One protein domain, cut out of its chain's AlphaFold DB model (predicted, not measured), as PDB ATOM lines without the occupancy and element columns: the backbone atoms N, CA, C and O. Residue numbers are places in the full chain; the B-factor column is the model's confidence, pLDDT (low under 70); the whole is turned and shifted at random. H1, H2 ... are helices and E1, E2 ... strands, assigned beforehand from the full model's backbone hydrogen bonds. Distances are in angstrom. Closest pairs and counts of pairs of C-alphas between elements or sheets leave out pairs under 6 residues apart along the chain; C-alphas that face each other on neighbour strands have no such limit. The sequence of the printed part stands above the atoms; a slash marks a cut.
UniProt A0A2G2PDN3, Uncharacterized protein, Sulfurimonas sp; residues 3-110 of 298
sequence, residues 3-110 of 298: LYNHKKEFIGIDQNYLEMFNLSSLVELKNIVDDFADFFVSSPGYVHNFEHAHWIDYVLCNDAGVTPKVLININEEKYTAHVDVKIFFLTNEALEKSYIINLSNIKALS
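This is residues 3 to 110 of the 298 residues of an uncharacterized protein of Sulfurimonas sp (UniProt A0A2G2PDN3). A long, strongly twisted ribbon of three antiparallel strands runs the length of the domain; its two long strands, E3 and E4, make the longest axis, and the shorter E2 edges one end. H4 packs over E3, H3 stands beside the strands near E2, and E1 with the small helices H1 and H2 forms a loose group, H1 and H2 being farthest from the middle. The printed part has 108 residues, with elements in the order E1 H1 H2 H3 H4 E2 E3 E4, four helices and four strands, class mixed. The sheet order is E2 - E3 - E4, and the whole is compact, with a radius of gyration of the C-alphas of 13.8 A and spans of 43 by 35 by 25 A.

Start at E1, residues 10 to 13, which pairs with no named strand; E1 and E4, residues 93 to 109, are near each other, with 5 pairs of C-alphas within 10 A. Next come H1, residues 15 to 20, and H2, residues 26 to 32, close but not clearly touching: their closest C-alphas, Leu 18 and Leu 26, are 7.5 A apart, at a steep tilt of 48 degrees, the same way. H3, residues 36 to 39, stands at the sheet's level; its closest C-alpha pair with E2, residues 69 to 74, is Phe 39 and Asn 73, 5.3 A. H4, residues 55 to 60, lies over E3, residues 77 to 90, at a height over the sheet of 8.1 A; their closest C-alphas are Leu 60 and Val 85, 6.8 A. E2, E3 and E4 form a meander, each strand the antiparallel neighbour of the one before, and both steps are hairpins. Look for N 72 and O 79 at 2.8 A between E2 and E3, and N 86 and O 100 at 2.8 A between E3 and E4. Every O i to N i+4 pair is within hydrogen-bond range in H1 and H4, 2 of 3 in H2, and H3 is too short for such a pair.

Find C-alpha 10 at (290.618, 316.933, 256.608), where E1 begins. E3 measures 33.4 A from first to last C-alpha and bends by 73 degrees at residue 87. E4, 38.8 A, bends by 86 degrees at residue 96 and ends at C-alpha 109, (290.681, 300.171, 237.648). E2 measures 16.1 A and H2 10.1 A.

The two C-alphas farthest apart, those of Leu 95 and Ser 110, are 43.6 A apart. The printed part has no cut, and the link from H3 to H4, 15 residues, is long. Mean pLDDT of the printed part is 88.7; residue 52, residues 63 to 65 and residue 110 are under 70.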
ATOM      1  N   LEU A   3     287.552 311.585 257.965       94.69
ATOM      2  CA  LEU A   3     287.037 312.479 258.987       94.69
ATOM      3  C   LEU A   3     287.344 313.919 258.594       94.69
ATOM      4  O   LEU A   3     288.490 314.242 258.275       94.69
ATOM      5  N   TYR A   4     286.324 314.767 258.683       95.00
ATOM      6  CA  TYR A   4     286.408 316.203 258.448       95.00
ATOM      7  C   TYR A   4     285.762 316.956 259.612       95.00
ATOM      8  O   TYR A   4     284.747 316.514 260.163       95.00
ATOM      9  N   ASN A   5     286.359 318.080 260.008       93.12
ATOM     10  CA  ASN A   5     285.814 318.933 261.069       93.12
ATOM     11  C   ASN A   5     284.682 319.844 260.550       93.12
ATOM     12  O   ASN A   5     284.267 319.750 259.395       93.12
ATOM     13  N   HIS A   6     284.187 320.751 261.396       92.00
ATOM     14  CA  HIS A   6     283.118 321.687 261.027       92.00
ATOM     15  C   HIS A   6     283.491 322.716 259.959       92.00
ATOM     16  O   HIS A   6     282.618 323.218 259.253       92.00
ATOM     17  N   LYS A   7     284.784 323.001 259.803       91.69
ATOM     18  CA  LYS A   7     285.315 323.827 258.710       91.69
ATOM     19  C   LYS A   7     285.548 323.028 257.434       91.69
ATOM     20  O   LYS A   7     285.996 323.603 256.450       91.69
ATOM     21  N   LYS A   8     285.229 321.731 257.460       93.12
ATOM     22  CA  LYS A   8     285.482 320.768 256.391       93.12
ATOM     23  C   LYS A   8     286.970 320.627 256.074       93.12
ATOM     24  O   LYS A   8     287.349 320.315 254.960       93.12
ATOM     25  N   GLU A   9     287.815 320.799 257.082       93.00
ATOM     26  CA  GLU A   9     289.237 320.490 256.980       93.00
ATOM     27  C   GLU A   9     289.432 318.991 257.241       93.00
ATOM     28  O   GLU A   9     288.849 318.434 258.184       93.00
ATOM     29  N   PHE A  10     290.262 318.337 256.429       94.62
ATOM     30  CA  PHE A  10     290.618 316.933 256.608       94.62
ATOM     31  C   PHE A  10     291.373 316.716 257.933       94.62
ATOM     32  O   PHE A  10     292.453 317.267 258.165       94.62
ATOM     33  N   ILE A  11     290.814 315.885 258.821       93.06
ATOM     34  CA  ILE A  11     291.378 315.614 260.158       93.06
ATOM     35  C   ILE A  11     291.883 314.183 260.331       93.06
ATOM     36  O   ILE A  11     292.689 313.929 261.228       93.06
ATOM     37  N   GLY A  12     291.437 313.234 259.506       93.06
ATOM     38  CA  GLY A  12     291.895 311.860 259.653       93.06
ATOM     39  C   GLY A  12     291.297 310.859 258.678       93.06
ATOM     40  O   GLY A  12     290.305 311.102 257.998       93.06
ATOM     41  N   ILE A  13     291.922 309.690 258.660       95.62
ATOM     42  CA  ILE A  13     291.593 308.556 257.806       95.62
ATOM     43  C   ILE A  13     291.691 307.271 258.622       95.62
ATOM     44  O   ILE A  13     292.513 307.143 259.529       95.62
ATOM     45  N   ASP A  14     290.826 306.325 258.296       93.81
ATOM     46  CA  ASP A  14     290.825 304.984 258.860       93.81
ATOM     47  C   ASP A  14     292.011 304.153 258.366       93.81
ATOM     48  O   ASP A  14     292.400 304.237 257.200       93.81
ATOM     49  N   GLN A  15     292.526 303.285 259.236       92.31
ATOM     50  CA  GLN A  15     293.654 302.416 258.907       92.31
ATOM     51  C   GLN A  15     293.374 301.527 257.686       92.31
ATOM     52  O   GLN A  15     294.262 301.366 256.854       92.31
ATOM     53  N   ASN A  16     292.147 301.016 257.515       92.50
ATOM     54  CA  ASN A  16     291.839 300.156 256.370       92.50
ATOM     55  C   ASN A  16     291.947 300.913 255.039       92.50
ATOM     56  O   ASN A  16     292.288 300.314 254.026       92.50
ATOM     57  N   TYR A  17     291.659 302.220 255.019       93.12
ATOM     58  CA  TYR A  17     291.820 303.023 253.803       93.12
ATOM     59  C   TYR A  17     293.290 303.299 253.506       93.12
ATOM     60  O   TYR A  17     293.685 303.227 252.350       93.12
ATOM     61  N   LEU A  18     294.112 303.549 254.531       92.19
ATOM     62  CA  LEU A  18     295.562 303.660 254.346       92.19
ATOM     63  C   LEU A  18     296.134 302.382 253.721       92.19
ATOM     64  O   LEU A  18     296.776 302.450 252.678       92.19
ATOM     65  N   GLU A  19     295.818 301.221 254.297       91.25
ATOM     66  CA  GLU A  19     296.261 299.923 253.775       91.25
ATOM     67  C   GLU A  19     295.747 299.668 252.350       91.25
ATOM     68  O   GLU A  19     296.500 299.199 251.499       91.25
ATOM     69  N   MET A  20     294.489 300.024 252.066       89.06
ATOM     70  CA  MET A  20     293.879 299.850 250.745       89.06
ATOM     71  C   MET A  20     294.561 300.671 249.649       89.06
ATOM     72  O   MET A  20     294.676 300.186 248.530       89.06
ATOM     73  N   PHE A  21     295.018 301.883 249.964       90.50
ATOM     74  CA  PHE A  21     295.721 302.757 249.021       90.50
ATOM     75  C   PHE A  21     297.249 302.607 249.089       90.50
ATOM     76  O   PHE A  21     297.982 303.439 248.550       90.50
ATOM     77  N   ASN A  22     297.732 301.547 249.749       90.50
ATOM     78  CA  ASN A  22     299.150 301.245 249.924       90.50
ATOM     79  C   ASN A  22     299.939 302.394 250.589       90.50
ATOM     80  O   ASN A  22     301.079 302.677 250.227       90.50
ATOM     81  N   LEU A  23     299.315 303.062 251.564       90.69
ATOM     82  CA  LEU A  23     299.911 304.105 252.394       90.69
ATOM     83  C   LEU A  23     300.207 303.544 253.789       90.69
ATOM     84  O   LEU A  23     299.365 302.912 254.426       90.69
ATOM     85  N   SER A  24     301.404 303.810 254.303       88.81
ATOM     86  CA  SER A  24     301.895 303.237 255.561       88.81
ATOM     87  C   SER A  24     301.451 304.037 256.787       88.81
ATOM     88  O   SER A  24     301.457 303.524 257.907       88.81
ATOM     89  N   SER A  25     301.126 305.323 256.618       92.94
ATOM     90  CA  SER A  25     300.711 306.196 257.722       92.94
ATOM     91  C   SER A  25     299.968 307.449 257.254       92.94
ATOM     92  O   SER A  25     300.131 307.904 256.125       92.94
ATOM     93  N   LEU A  26     299.229 308.084 258.171       91.06
ATOM     94  CA  LEU A  26     298.660 309.420 257.946       91.06
ATOM     95  C   LEU A  26     299.748 310.471 257.659       91.06
ATOM     96  O   LEU A  26     299.509 311.403 256.903       91.06
ATOM     97  N   VAL A  27     300.944 310.327 258.243       92.69
ATOM     98  CA  VAL A  27     302.064 311.252 257.994       92.69
ATOM     99  C   VAL A  27     302.516 311.177 256.539       92.69
ATOM    100  O   VAL A  27     302.770 312.208 255.931       92.69
ATOM    101  N   GLU A  28     302.592 309.969 255.982       92.25
ATOM    102  CA  GLU A  28     302.907 309.764 254.568       92.25
ATOM    103  C   GLU A  28     301.861 310.423 253.672       92.25
ATOM    104  O   GLU A  28     302.227 311.197 252.795       92.25
ATOM    105  N   LEU A  29     300.573 310.213 253.959       92.38
ATOM    106  CA  LEU A  29     299.476 310.839 253.219       92.38
ATOM    107  C   LEU A  29     299.581 312.372 253.223       92.38
ATOM    108  O   LEU A  29     299.531 312.992 252.165       92.38
ATOM    109  N   LYS A  30     299.808 312.971 254.398       92.25
ATOM    110  CA  LYS A  30     299.942 314.429 254.560       92.25
ATOM    111  C   LYS A  30     301.187 315.032 253.904       92.25
ATOM    112  O   LYS A  30     301.276 316.246 253.789       92.25
ATOM    113  N   ASN A  31     302.168 314.214 253.521       91.81
ATOM    114  CA  ASN A  31     303.312 314.690 252.741       91.81
ATOM    115  C   ASN A  31     303.000 314.760 251.238       91.81
ATOM    116  O   ASN A  31     303.780 315.357 250.499       91.81
ATOM    117  N   ILE A  32     301.917 314.116 250.791       91.06
ATOM    118  CA  ILE A  32     301.499 314.070 249.386       91.06
ATOM    119  C   ILE A  32     300.427 315.133 249.127       91.06
ATOM    120  O   ILE A  32     300.544 315.878 248.159       91.06
ATOM    121  N   VAL A  33     299.411 315.204 249.992       91.69
ATOM    122  CA  VAL A  33     298.264 316.116 249.863       91.69
ATOM    123  C   VAL A  33     297.888 316.737 251.207       91.69
ATOM    124  O   VAL A  33     298.098 316.126 252.260       91.69
ATOM    125  N   ASP A  34     297.302 317.933 251.167       90.50
ATOM    126  CA  ASP A  34     296.755 318.590 252.357       90.50
ATOM    127  C   ASP A  34     295.336 318.086 252.666       90.50
ATOM    128  O   ASP A  34     295.006 317.858 253.838       90.50
ATOM    129  N   ASP A  35     294.532 317.840 251.626       93.00
ATOM    130  CA  ASP A  35     293.194 317.263 251.717       93.00
ATOM    131  C   ASP A  35     293.135 315.910 250.988       93.00
ATOM    132  O   ASP A  35     293.707 315.725 249.917       93.00
ATOM    133  N   PHE A  36     292.415 314.930 251.541       94.44
ATOM    134  CA  PHE A  36     292.241 313.644 250.861       94.44
ATOM    135  C   PHE A  36     291.503 313.791 249.522       94.44
ATOM    136  O   PHE A  36     291.745 313.017 248.596       94.44
ATOM    137  N   ALA A  37     290.597 314.766 249.418       94.31
ATOM    138  CA  ALA A  37     289.850 315.033 248.198       94.31
ATOM    139  C   ALA A  37     290.742 315.496 247.037       94.31
ATOM    140  O   ALA A  37     290.325 315.369 245.890       94.31
ATOM    141  N   ASP A  38     291.981 315.928 247.293       93.81
ATOM    142  CA  ASP A  38     292.958 316.259 246.244       93.81
ATOM    143  C   ASP A  38     293.324 315.042 245.377       93.81
ATOM    144  O   ASP A  38     293.790 315.187 244.248       93.81
ATOM    145  N   PHE A  39     293.075 313.822 245.867       94.06
ATOM    146  CA  PHE A  39     293.195 312.608 245.062       94.06
ATOM    147  C   PHE A  39     292.000 312.362 244.135       94.06
ATOM    148  O   PHE A  39     292.038 311.424 243.331       94.06
ATOM    149  N   PHE A  40     290.920 313.134 244.249       94.44
ATOM    150  CA  PHE A  40     289.752 312.960 243.399       94.44
ATOM    151  C   PHE A  40     290.012 313.544 242.012       94.44
ATOM    152  O   PHE A  40     290.421 314.690 241.853       94.44
ATOM    153  N   VAL A  41     289.750 312.739 240.992       91.31
ATOM    154  CA  VAL A  41     289.933 313.115 239.595       91.31
ATOM    155  C   VAL A  41     288.670 313.806 239.101       91.31
ATOM    156  O   VAL A  41     287.588 313.221 239.161       91.31
ATOM    157  N   SER A  42     288.819 315.019 238.566       90.00
ATOM    158  CA  SER A  42     287.736 315.699 237.857       90.00
ATOM    159  C   SER A  42     287.374 314.905 236.599       90.00
ATOM    160  O   SER A  42     288.191 314.732 235.695       90.00
ATOM    161  N   SER A  43     286.181 314.313 236.599       80.75
ATOM    162  CA  SER A  43     285.669 313.484 235.510       80.75
ATOM    163  C   SER A  43     284.135 313.507 235.522       80.75
ATOM    164  O   SER A  43     283.548 313.467 236.609       80.75
ATOM    165  N   PRO A  44     283.464 313.543 234.354       74.88
ATOM    166  CA  PRO A  44     282.006 313.608 234.287       74.88
ATOM    167  C   PRO A  44     281.318 312.489 235.076       74.88
ATOM    168  O   PRO A  44     281.663 311.312 234.969       74.88
ATOM    169  N   GLY A  45     280.319 312.858 235.881       78.50
ATOM    170  CA  GLY A  45     279.574 311.919 236.724       78.50
ATOM    171  C   GLY A  45     280.290 311.484 238.010       78.50
ATOM    172  O   GLY A  45     279.737 310.667 238.752       78.50
ATOM    173  N   TYR A  46     281.474 312.034 238.302       87.94
ATOM    174  CA  TYR A  46     282.203 311.823 239.552       87.94
ATOM    175  C   TYR A  46     282.347 313.128 240.343       87.94
ATOM    176  O   TYR A  46     282.538 314.204 239.788       87.94
ATOM    177  N   VAL A  47     282.270 313.018 241.666       90.94
ATOM    178  CA  VAL A  47     282.591 314.097 242.601       90.94
ATOM    179  C   VAL A  47     284.107 314.279 242.634       90.94
ATOM    180  O   VAL A  47     284.845 313.292 242.674       90.94
ATOM    181  N   HIS A  48     284.567 315.527 242.671       91.69
ATOM    182  CA  HIS A  48     285.971 315.869 242.876       91.69
ATOM    183  C   HIS A  48     286.124 317.010 243.886       91.69
ATOM    184  O   HIS A  48     285.126 317.532 244.381       91.69
ATOM    185  N   ASN A  49     287.363 317.369 244.236       91.44
ATOM    186  CA  ASN A  49     287.609 318.570 245.029       91.44
ATOM    187  C   ASN A  49     287.379 319.799 244.138       91.44
ATOM    188  O   ASN A  49     288.128 319.995 243.180       91.44
ATOM    189  N   PHE A  50     286.302 320.553 244.369       85.00
ATOM    190  CA  PHE A  50     285.974 321.736 243.567       85.00
ATOM    191  C   PHE A  50     286.703 322.970 244.117       85.00
ATOM    192  O   PHE A  50     286.919 323.077 245.324       85.00
ATOM    193  N   GLU A  51     287.070 323.919 243.253       77.81
ATOM    194  CA  GLU A  51     287.798 325.124 243.678       77.81
ATOM    195  C   GLU A  51     286.890 326.134 244.393       77.81
ATOM    196  O   GLU A  51     287.340 326.860 245.287       77.81
ATOM    197  N   HIS A  52     285.609 326.201 244.013       69.75
ATOM    198  CA  HIS A  52     284.677 327.217 244.517       69.75
ATOM    199  C   HIS A  52     283.490 326.662 245.316       69.75
ATOM    200  O   HIS A  52     282.707 327.438 245.871       69.75
ATOM    201  N   ALA A  53     283.393 325.340 245.469       80.00
ATOM    202  CA  ALA A  53     282.401 324.682 246.314       80.00
ATOM    203  C   ALA A  53     283.033 323.543 247.119       80.00
ATOM    204  O   ALA A  53     283.882 322.803 246.634       80.00
ATOM    205  N   HIS A  54     282.600 323.345 248.365       88.56
ATOM    206  CA  HIS A  54     283.121 322.212 249.118       88.56
ATOM    207  C   HIS A  54     282.435 320.919 248.669       88.56
ATOM    208  O   HIS A  54     281.212 320.790 248.745       88.56
ATOM    209  N   TRP A  55     283.218 319.914 248.284       92.19
ATOM    210  CA  TRP A  55     282.702 318.654 247.741       92.19
ATOM    211  C   TRP A  55     281.754 317.902 248.698       92.19
ATOM    212  O   TRP A  55     280.816 317.233 248.271       92.19
ATOM    213  N   ILE A  56     281.953 318.052 250.012       91.81
ATOM    214  CA  ILE A  56     281.034 317.540 251.046       91.81
ATOM    215  C   ILE A  56     279.634 318.161 250.924       91.81
ATOM    216  O   ILE A  56     278.650 317.434 251.045       91.81
ATOM    217  N   ASP A  57     279.523 319.471 250.675       88.56
ATOM    218  CA  ASP A  57     278.212 320.112 250.499       88.56
ATOM    219  C   ASP A  57     277.538 319.615 249.226       88.56
ATOM    220  O   ASP A  57     276.344 319.334 249.243       88.56
ATOM    221  N   TYR A  58     278.311 319.434 248.153       87.75
ATOM    222  CA  TYR A  58     277.812 318.854 246.908       87.75
ATOM    223  C   TYR A  58     277.173 317.478 247.146       87.75
ATOM    224  O   TYR A  58     276.066 317.210 246.684       87.75
ATOM    225  N   VAL A  59     277.832 316.615 247.927       89.19
ATOM    226  CA  VAL A  59     277.290 315.293 248.279       89.19
ATOM    227  C   VAL A  59     276.057 315.398 249.181       89.19
ATOM    228  O   VAL A  59     275.116 314.631 248.996       89.19
ATOM    229  N   LEU A  60     276.036 316.327 250.139       86.25
ATOM    230  CA  LEU A  60     274.896 316.518 251.045       86.25
ATOM    231  C   LEU A  60     273.658 317.102 250.351       86.25
ATOM    232  O   LEU A  60     272.548 316.812 250.780       86.25
ATOM    233  N   CYS A  61     273.844 317.900 249.299       80.31
ATOM    234  CA  CYS A  61     272.763 318.476 248.494       80.31
ATOM    235  C   CYS A  61     272.251 317.529 247.394       80.31
ATOM    236  O   CYS A  61     271.338 317.886 246.650       80.31
ATOM    237  N   ASN A  62     272.846 316.343 247.237       73.31
ATOM    238  CA  ASN A  62     272.450 315.391 246.205       73.31
ATOM    239  C   ASN A  62     271.166 314.634 246.600       73.31
ATOM    240  O   ASN A  62     271.219 313.544 247.169       73.31
ATOM    241  N   ASP A  63     270.014 315.189 246.227       58.84
ATOM    242  CA  ASP A  63     268.687 314.598 246.461       58.84
ATOM    243  C   ASP A  63     268.209 313.672 245.319       58.84
ATOM    244  O   ASP A  63     267.081 313.179 245.326       58.84
ATOM    245  N   ALA A  64     269.062 313.379 244.329       58.22
ATOM    246  CA  ALA A  64     268.688 312.618 243.129       58.22
ATOM    247  C   ALA A  64     268.490 311.103 243.360       58.22
ATOM    248  O   ALA A  64     268.261 310.357 242.408       58.22
ATOM    249  N   GLY A  65     268.634 310.609 244.597       60.50
ATOM    250  CA  GLY A  65     268.560 309.177 244.925       60.50
ATOM    251  C   GLY A  65     269.695 308.326 244.333       60.50
ATOM    252  O   GLY A  65     269.733 307.112 244.531       60.50
ATOM    253  N   VAL A  66     270.635 308.950 243.618       71.31
ATOM    254  CA  VAL A  66     271.834 308.318 243.063       71.31
ATOM    255  C   VAL A  66     272.960 308.487 244.068       71.31
ATOM    256  O   VAL A  66     273.289 309.607 244.444       71.31
ATOM    257  N   THR A  67     273.586 307.386 244.490       78.81
ATOM    258  CA  THR A  67     274.762 307.465 245.364       78.81
ATOM    259  C   THR A  67     275.914 308.136 244.609       78.81
ATOM    260  O   THR A  67     276.330 307.580 243.582       78.81
ATOM    261  N   PRO A  68     276.434 309.284 245.082       90.00
ATOM    262  CA  PRO A  68     277.520 309.979 244.407       90.00
ATOM    263  C   PRO A  68     278.752 309.081 244.311       90.00
ATOM    264  O   PRO A  68     279.040 308.291 245.213       90.00
ATOM    265  N   LYS A  69     279.470 309.176 243.194       92.94
ATOM    266  CA  LYS A  69     280.663 308.372 242.917       92.94
ATOM    267  C   LYS A  69     281.891 309.264 242.903       92.94
ATOM    268  O   LYS A  69     281.794 310.417 242.513       92.94
ATOM    269  N   VAL A  70     283.040 308.721 243.281       94.94
ATOM    270  CA  VAL A  70     284.347 309.375 243.148       94.94
ATOM    271  C   VAL A  70     285.285 308.493 242.347       94.94
ATOM    272  O   VAL A  70     285.242 307.262 242.454       94.94
ATOM    273  N   LEU A  71     286.128 309.146 241.559       93.94
ATOM    274  CA  LEU A  71     287.289 308.548 240.926       93.94
ATOM    275  C   LEU A  71     288.514 309.043 241.693       93.94
ATOM    276  O   LEU A  71     288.728 310.242 241.795       93.94
ATOM    277  N   ILE A  72     289.289 308.131 242.261       95.25
ATOM    278  CA  ILE A  72     290.427 308.425 243.134       95.25
ATOM    279  C   ILE A  72     291.694 307.980 242.409       95.25
ATOM    280  O   ILE A  72     291.743 306.857 241.913       95.25
ATOM    281  N   ASN A  73     292.713 308.829 242.352       93.44
ATOM    282  CA  ASN A  73     294.018 308.490 241.796       93.44
ATOM    283  C   ASN A  73     295.093 308.637 242.874       93.44
ATOM    284  O   ASN A  73     295.407 309.752 243.284       93.44
ATOM    285  N   ILE A  74     295.649 307.516 243.328       91.56
ATOM    286  CA  ILE A  74     296.703 307.472 244.346       91.56
ATOM    287  C   ILE A  74     297.809 306.555 243.832       91.56
ATOM    288  O   ILE A  74     297.535 305.435 243.413       91.56
ATOM    289  N   ASN A  75     299.065 307.013 243.884       86.69
ATOM    290  CA  ASN A  75     300.241 306.229 243.482       86.69
ATOM    291  C   ASN A  75     300.145 305.627 242.061       86.69
ATOM    292  O   ASN A  75     300.540 304.486 241.848       86.69
ATOM    293  N   GLU A  76     299.617 306.394 241.098       83.81
ATOM    294  CA  GLU A  76     299.386 305.976 239.698       83.81
ATOM    295  C   GLU A  76     298.303 304.895 239.507       83.81
ATOM    296  O   GLU A  76     298.041 304.468 238.380       83.81
ATOM    297  N   GLU A  77     297.616 304.492 240.577       89.00
ATOM    298  CA  GLU A  77     296.483 303.576 240.529       89.00
ATOM    299  C   GLU A  77     295.157 304.333 240.651       89.00
ATOM    300  O   GLU A  77     294.969 305.201 241.507       89.00
ATOM    301  N   LYS A  78     294.206 303.975 239.783       92.44
ATOM    302  CA  LYS A  78     292.865 304.559 239.772       92.44
ATOM    303  C   LYS A  78     291.882 303.658 240.503       92.44
ATOM    304  O   LYS A  78     291.865 302.448 240.297       92.44
ATOM    305  N   TYR A  79     291.002 304.261 241.286       93.88
ATOM    306  CA  TYR A  79     289.964 303.583 242.045       93.88
ATOM    307  C   TYR A  79     288.622 304.270 241.832       93.88
ATOM    308  O   TYR A  79     288.549 305.492 241.804       93.88
ATOM    309  N   THR A  80     287.540 303.504 241.741       94.56
ATOM    310  CA  THR A  80     286.173 304.046 241.804       94.56
ATOM    311  C   THR A  80     285.537 303.675 243.126       94.56
ATOM    312  O   THR A  80     285.749 302.570 243.616       94.56
ATOM    313  N   ALA A  81     284.760 304.582 243.710       93.81
ATOM    314  CA  ALA A  81     284.027 304.325 244.943       93.81
ATOM    315  C   ALA A  81     282.710 305.101 244.976       93.81
ATOM    316  O   ALA A  81     282.557 306.116 244.302       93.81
ATOM    317  N   HIS A  82     281.757 304.632 245.776       93.19
ATOM    318  CA  HIS A  82     280.562 305.392 246.130       93.19
ATOM    319  C   HIS A  82     280.817 306.136 247.438       93.19
ATOM    320  O   HIS A  82     281.392 305.568 248.371       93.19
ATOM    321  N   VAL A  83     280.359 307.379 247.515       93.94
ATOM    322  CA  VAL A  83     280.560 308.263 248.660       93.94
ATOM    323  C   VAL A  83     279.267 308.424 249.432       93.94
ATOM    324  O   VAL A  83     278.221 308.733 248.868       93.94
ATOM    325  N   ASP A  84     279.372 308.253 250.741       91.69
ATOM    326  CA  ASP A  84     278.317 308.527 251.704       91.69
ATOM    327  C   ASP A  84     278.862 309.459 252.791       91.69
ATOM    328  O   ASP A  84     279.920 309.195 253.372       91.69
ATOM    329  N   VAL A  85     278.151 310.556 253.053       93.94
ATOM    330  CA  VAL A  85     278.527 311.559 254.056       93.94
ATOM    331  C   VAL A  85     277.542 311.491 255.214       93.94
ATOM    332  O   VAL A  85     276.339 311.668 255.042       93.94
ATOM    333  N   LYS A  86     278.066 311.297 256.423       92.25
ATOM    334  CA  LYS A  86     277.294 311.315 257.668       92.25
ATOM    335  C   LYS A  86     277.723 312.477 258.544       92.25
ATOM    336  O   LYS A  86     278.913 312.710 258.738       92.25
ATOM    337  N   ILE A  87     276.746 313.160 259.126       92.12
ATOM    338  CA  ILE A  87     276.984 314.241 260.082       92.12
ATOM    339  C   ILE A  87     277.151 313.646 261.484       92.12
ATOM    340  O   ILE A  87     276.389 312.769 261.892       92.12
ATOM    341  N   PHE A  88     278.137 314.134 262.233       90.44
ATOM    342  CA  PHE A  88     278.390 313.761 263.623       90.44
ATOM    343  C   PHE A  88     278.872 314.972 264.436       90.44
ATOM    344  O   PHE A  88     279.153 316.024 263.872       90.44
ATOM    345  N   PHE A  89     278.966 314.837 265.760       87.44
ATOM    346  CA  PHE A  89     279.395 315.918 266.656       87.44
ATOM    347  C   PHE A  89     280.623 315.489 267.457       87.44
ATOM    348  O   PHE A  89     280.659 314.386 268.010       87.44
ATOM    349  N   LEU A  90     281.626 316.363 267.523       84.38
ATOM    350  CA  LEU A  90     282.857 316.146 268.281       84.38
ATOM    351  C   LEU A  90     282.738 316.744 269.682       84.38
ATOM    352  O   LEU A  90     282.205 317.833 269.858       84.38
ATOM    353  N   THR A  91     283.306 316.087 270.694       83.00
ATOM    354  CA  THR A  91     283.267 316.587 272.083       83.00
ATOM    355  C   THR A  91     283.939 317.947 272.262       83.00
ATOM    356  O   THR A  91     283.539 318.714 273.132       83.00
ATOM    357  N   ASN A  92     284.951 318.246 271.448       78.38
ATOM    358  CA  ASN A  92     285.689 319.506 271.514       78.38
ATOM    359  C   ASN A  92     284.909 320.673 270.882       78.38
ATOM    360  O   ASN A  92     285.201 321.825 271.179       78.38
ATOM    361  N   GLU A  93     283.911 320.371 270.044       80.50
ATOM    362  CA  GLU A  93     283.114 321.324 269.261       80.50
ATOM    363  C   GLU A  93     281.650 320.848 269.237       80.50
ATOM    364  O   GLU A  93     281.056 320.610 268.191       80.50
ATOM    365  N   ALA A  94     281.069 320.651 270.425       81.38
ATOM    366  CA  ALA A  94     279.827 319.889 270.614       81.38
ATOM    367  C   ALA A  94     278.575 320.464 269.922       81.38
ATOM    368  O   ALA A  94     277.563 319.771 269.830       81.38
ATOM    369  N   LEU A  95     278.625 321.720 269.477       81.94
ATOM    370  CA  LEU A  95     277.524 322.398 268.786       81.94
ATOM    371  C   LEU A  95     277.712 322.440 267.264       81.94
ATOM    372  O   LEU A  95     276.760 322.748 266.551       81.94
ATOM    373  N   GLU A  96     278.906 322.115 266.772       90.94
ATOM    374  CA  GLU A  96     279.256 322.240 265.363       90.94
ATOM    375  C   GLU A  96     279.185 320.885 264.652       90.94
ATOM    376  O   GLU A  96     279.578 319.840 265.183       90.94
ATOM    377  N   LYS A  97     278.666 320.895 263.422       91.00
ATOM    378  CA  LYS A  97     278.512 319.688 262.601       91.00
ATOM    379  C   LYS A  97     279.869 319.267 262.050       91.00
ATOM    380  O   LYS A  97     280.495 320.040 261.347       91.00
ATOM    381  N   SER A  98     280.300 318.043 262.320       93.19
ATOM    382  CA  SER A  98     281.464 317.402 261.692       93.19
ATOM    383  C   SER A  98     281.008 316.313 260.718       93.19
ATOM    384  O   SER A  98     279.845 315.898 260.751       93.19
ATOM    385  N   TYR A  99     281.907 315.822 259.861       95.38
ATOM    386  CA  TYR A  99     281.546 314.915 258.767       95.38
ATOM    387  C   TYR A  99     282.394 313.635 258.742       95.38
ATOM    388  O   TYR A  99     283.625 313.676 258.775       95.38
ATOM    389  N   ILE A 100     281.723 312.482 258.689       95.19
ATOM    390  CA  ILE A 100     282.319 311.164 258.450       95.19
ATOM    391  C   ILE A 100     281.991 310.751 257.027       95.19
ATOM    392  O   ILE A 100     280.826 310.718 256.636       95.19
ATOM    393  N   ILE A 101     283.018 310.388 256.272       95.56
ATOM    394  CA  ILE A 101     282.899 310.023 254.868       95.56
ATOM    395  C   ILE A 101     283.182 308.529 254.759       95.56
ATOM    396  O   ILE A 101     284.248 308.041 255.160       95.56
ATOM    397  N   ASN A 102     282.236 307.800 254.179       94.56
ATOM    398  CA  ASN A 102     282.380 306.393 253.857       94.56
ATOM    399  C   ASN A 102     282.519 306.232 252.347       94.56
ATOM    400  O   ASN A 102     281.608 306.532 251.583       94.56
ATOM    401  N   LEU A 103     283.671 305.716 251.939       93.50
ATOM    402  CA  LEU A 103     283.917 305.192 250.608       93.50
ATOM    403  C   LEU A 103     283.515 303.713 250.609       93.50
ATOM    404  O   LEU A 103     284.092 302.896 251.334       93.50
ATOM    405  N   SER A 104     282.488 303.380 249.837       91.75
ATOM    406  CA  SER A 104     281.979 302.017 249.676       91.75
ATOM    407  C   SER A 104     282.171 301.542 248.240       91.75
ATOM    408  O   SER A 104     282.357 302.350 247.334       91.75
ATOM    409  N   ASN A 105     282.149 300.222 248.029       90.38
ATOM    410  CA  ASN A 105     282.331 299.621 246.703       90.38
ATOM    411  C   ASN A 105     283.622 300.092 245.996       90.38
ATOM    412  O   ASN A 105     283.603 300.384 244.804       90.38
ATOM    413  N   ILE A 106     284.724 300.203 246.748       91.75
ATOM    414  CA  ILE A 106     286.012 300.646 246.208       91.75
ATOM    415  C   ILE A 106     286.546 299.566 245.256       91.75
ATOM    416  O   ILE A 106     286.768 298.427 245.674       91.75
ATOM    417  N   LYS A 107     286.752 299.916 243.985       91.12
ATOM    418  CA  LYS A 107     287.269 299.026 242.936       91.12
ATOM    419  C   LYS A 107     288.476 299.656 242.255       91.12
ATOM    420  O   LYS A 107     288.365 300.771 241.752       91.12
ATOM    421  N   ALA A 108     289.591 298.933 242.194       89.12
ATOM    422  CA  ALA A 108     290.744 299.333 241.392       89.12
ATOM    423  C   ALA A 108     290.420 299.184 239.894       89.12
ATOM    424  O   ALA A 108     289.929 298.138 239.463       89.12
ATOM    425  N   LEU A 109     290.702 300.218 239.106       83.12
ATOM    426  CA  LEU A 109     290.681 300.171 237.648       83.12
ATOM    427  C   LEU A 109     292.066 299.712 237.198       83.12
ATOM    428  O   LEU A 109     292.995 300.511 237.092       83.12
ATOM    429  N   SER A 110     292.220 298.409 236.971       65.88
ATOM    430  CA  SER A 110     293.448 297.887 236.382       65.88
ATOM    431  C   SER A 110     293.562 298.353 234.929       65.88
ATOM    432  O   SER A 110     292.597 298.324 234.167       65.88
TER     433      SER A 110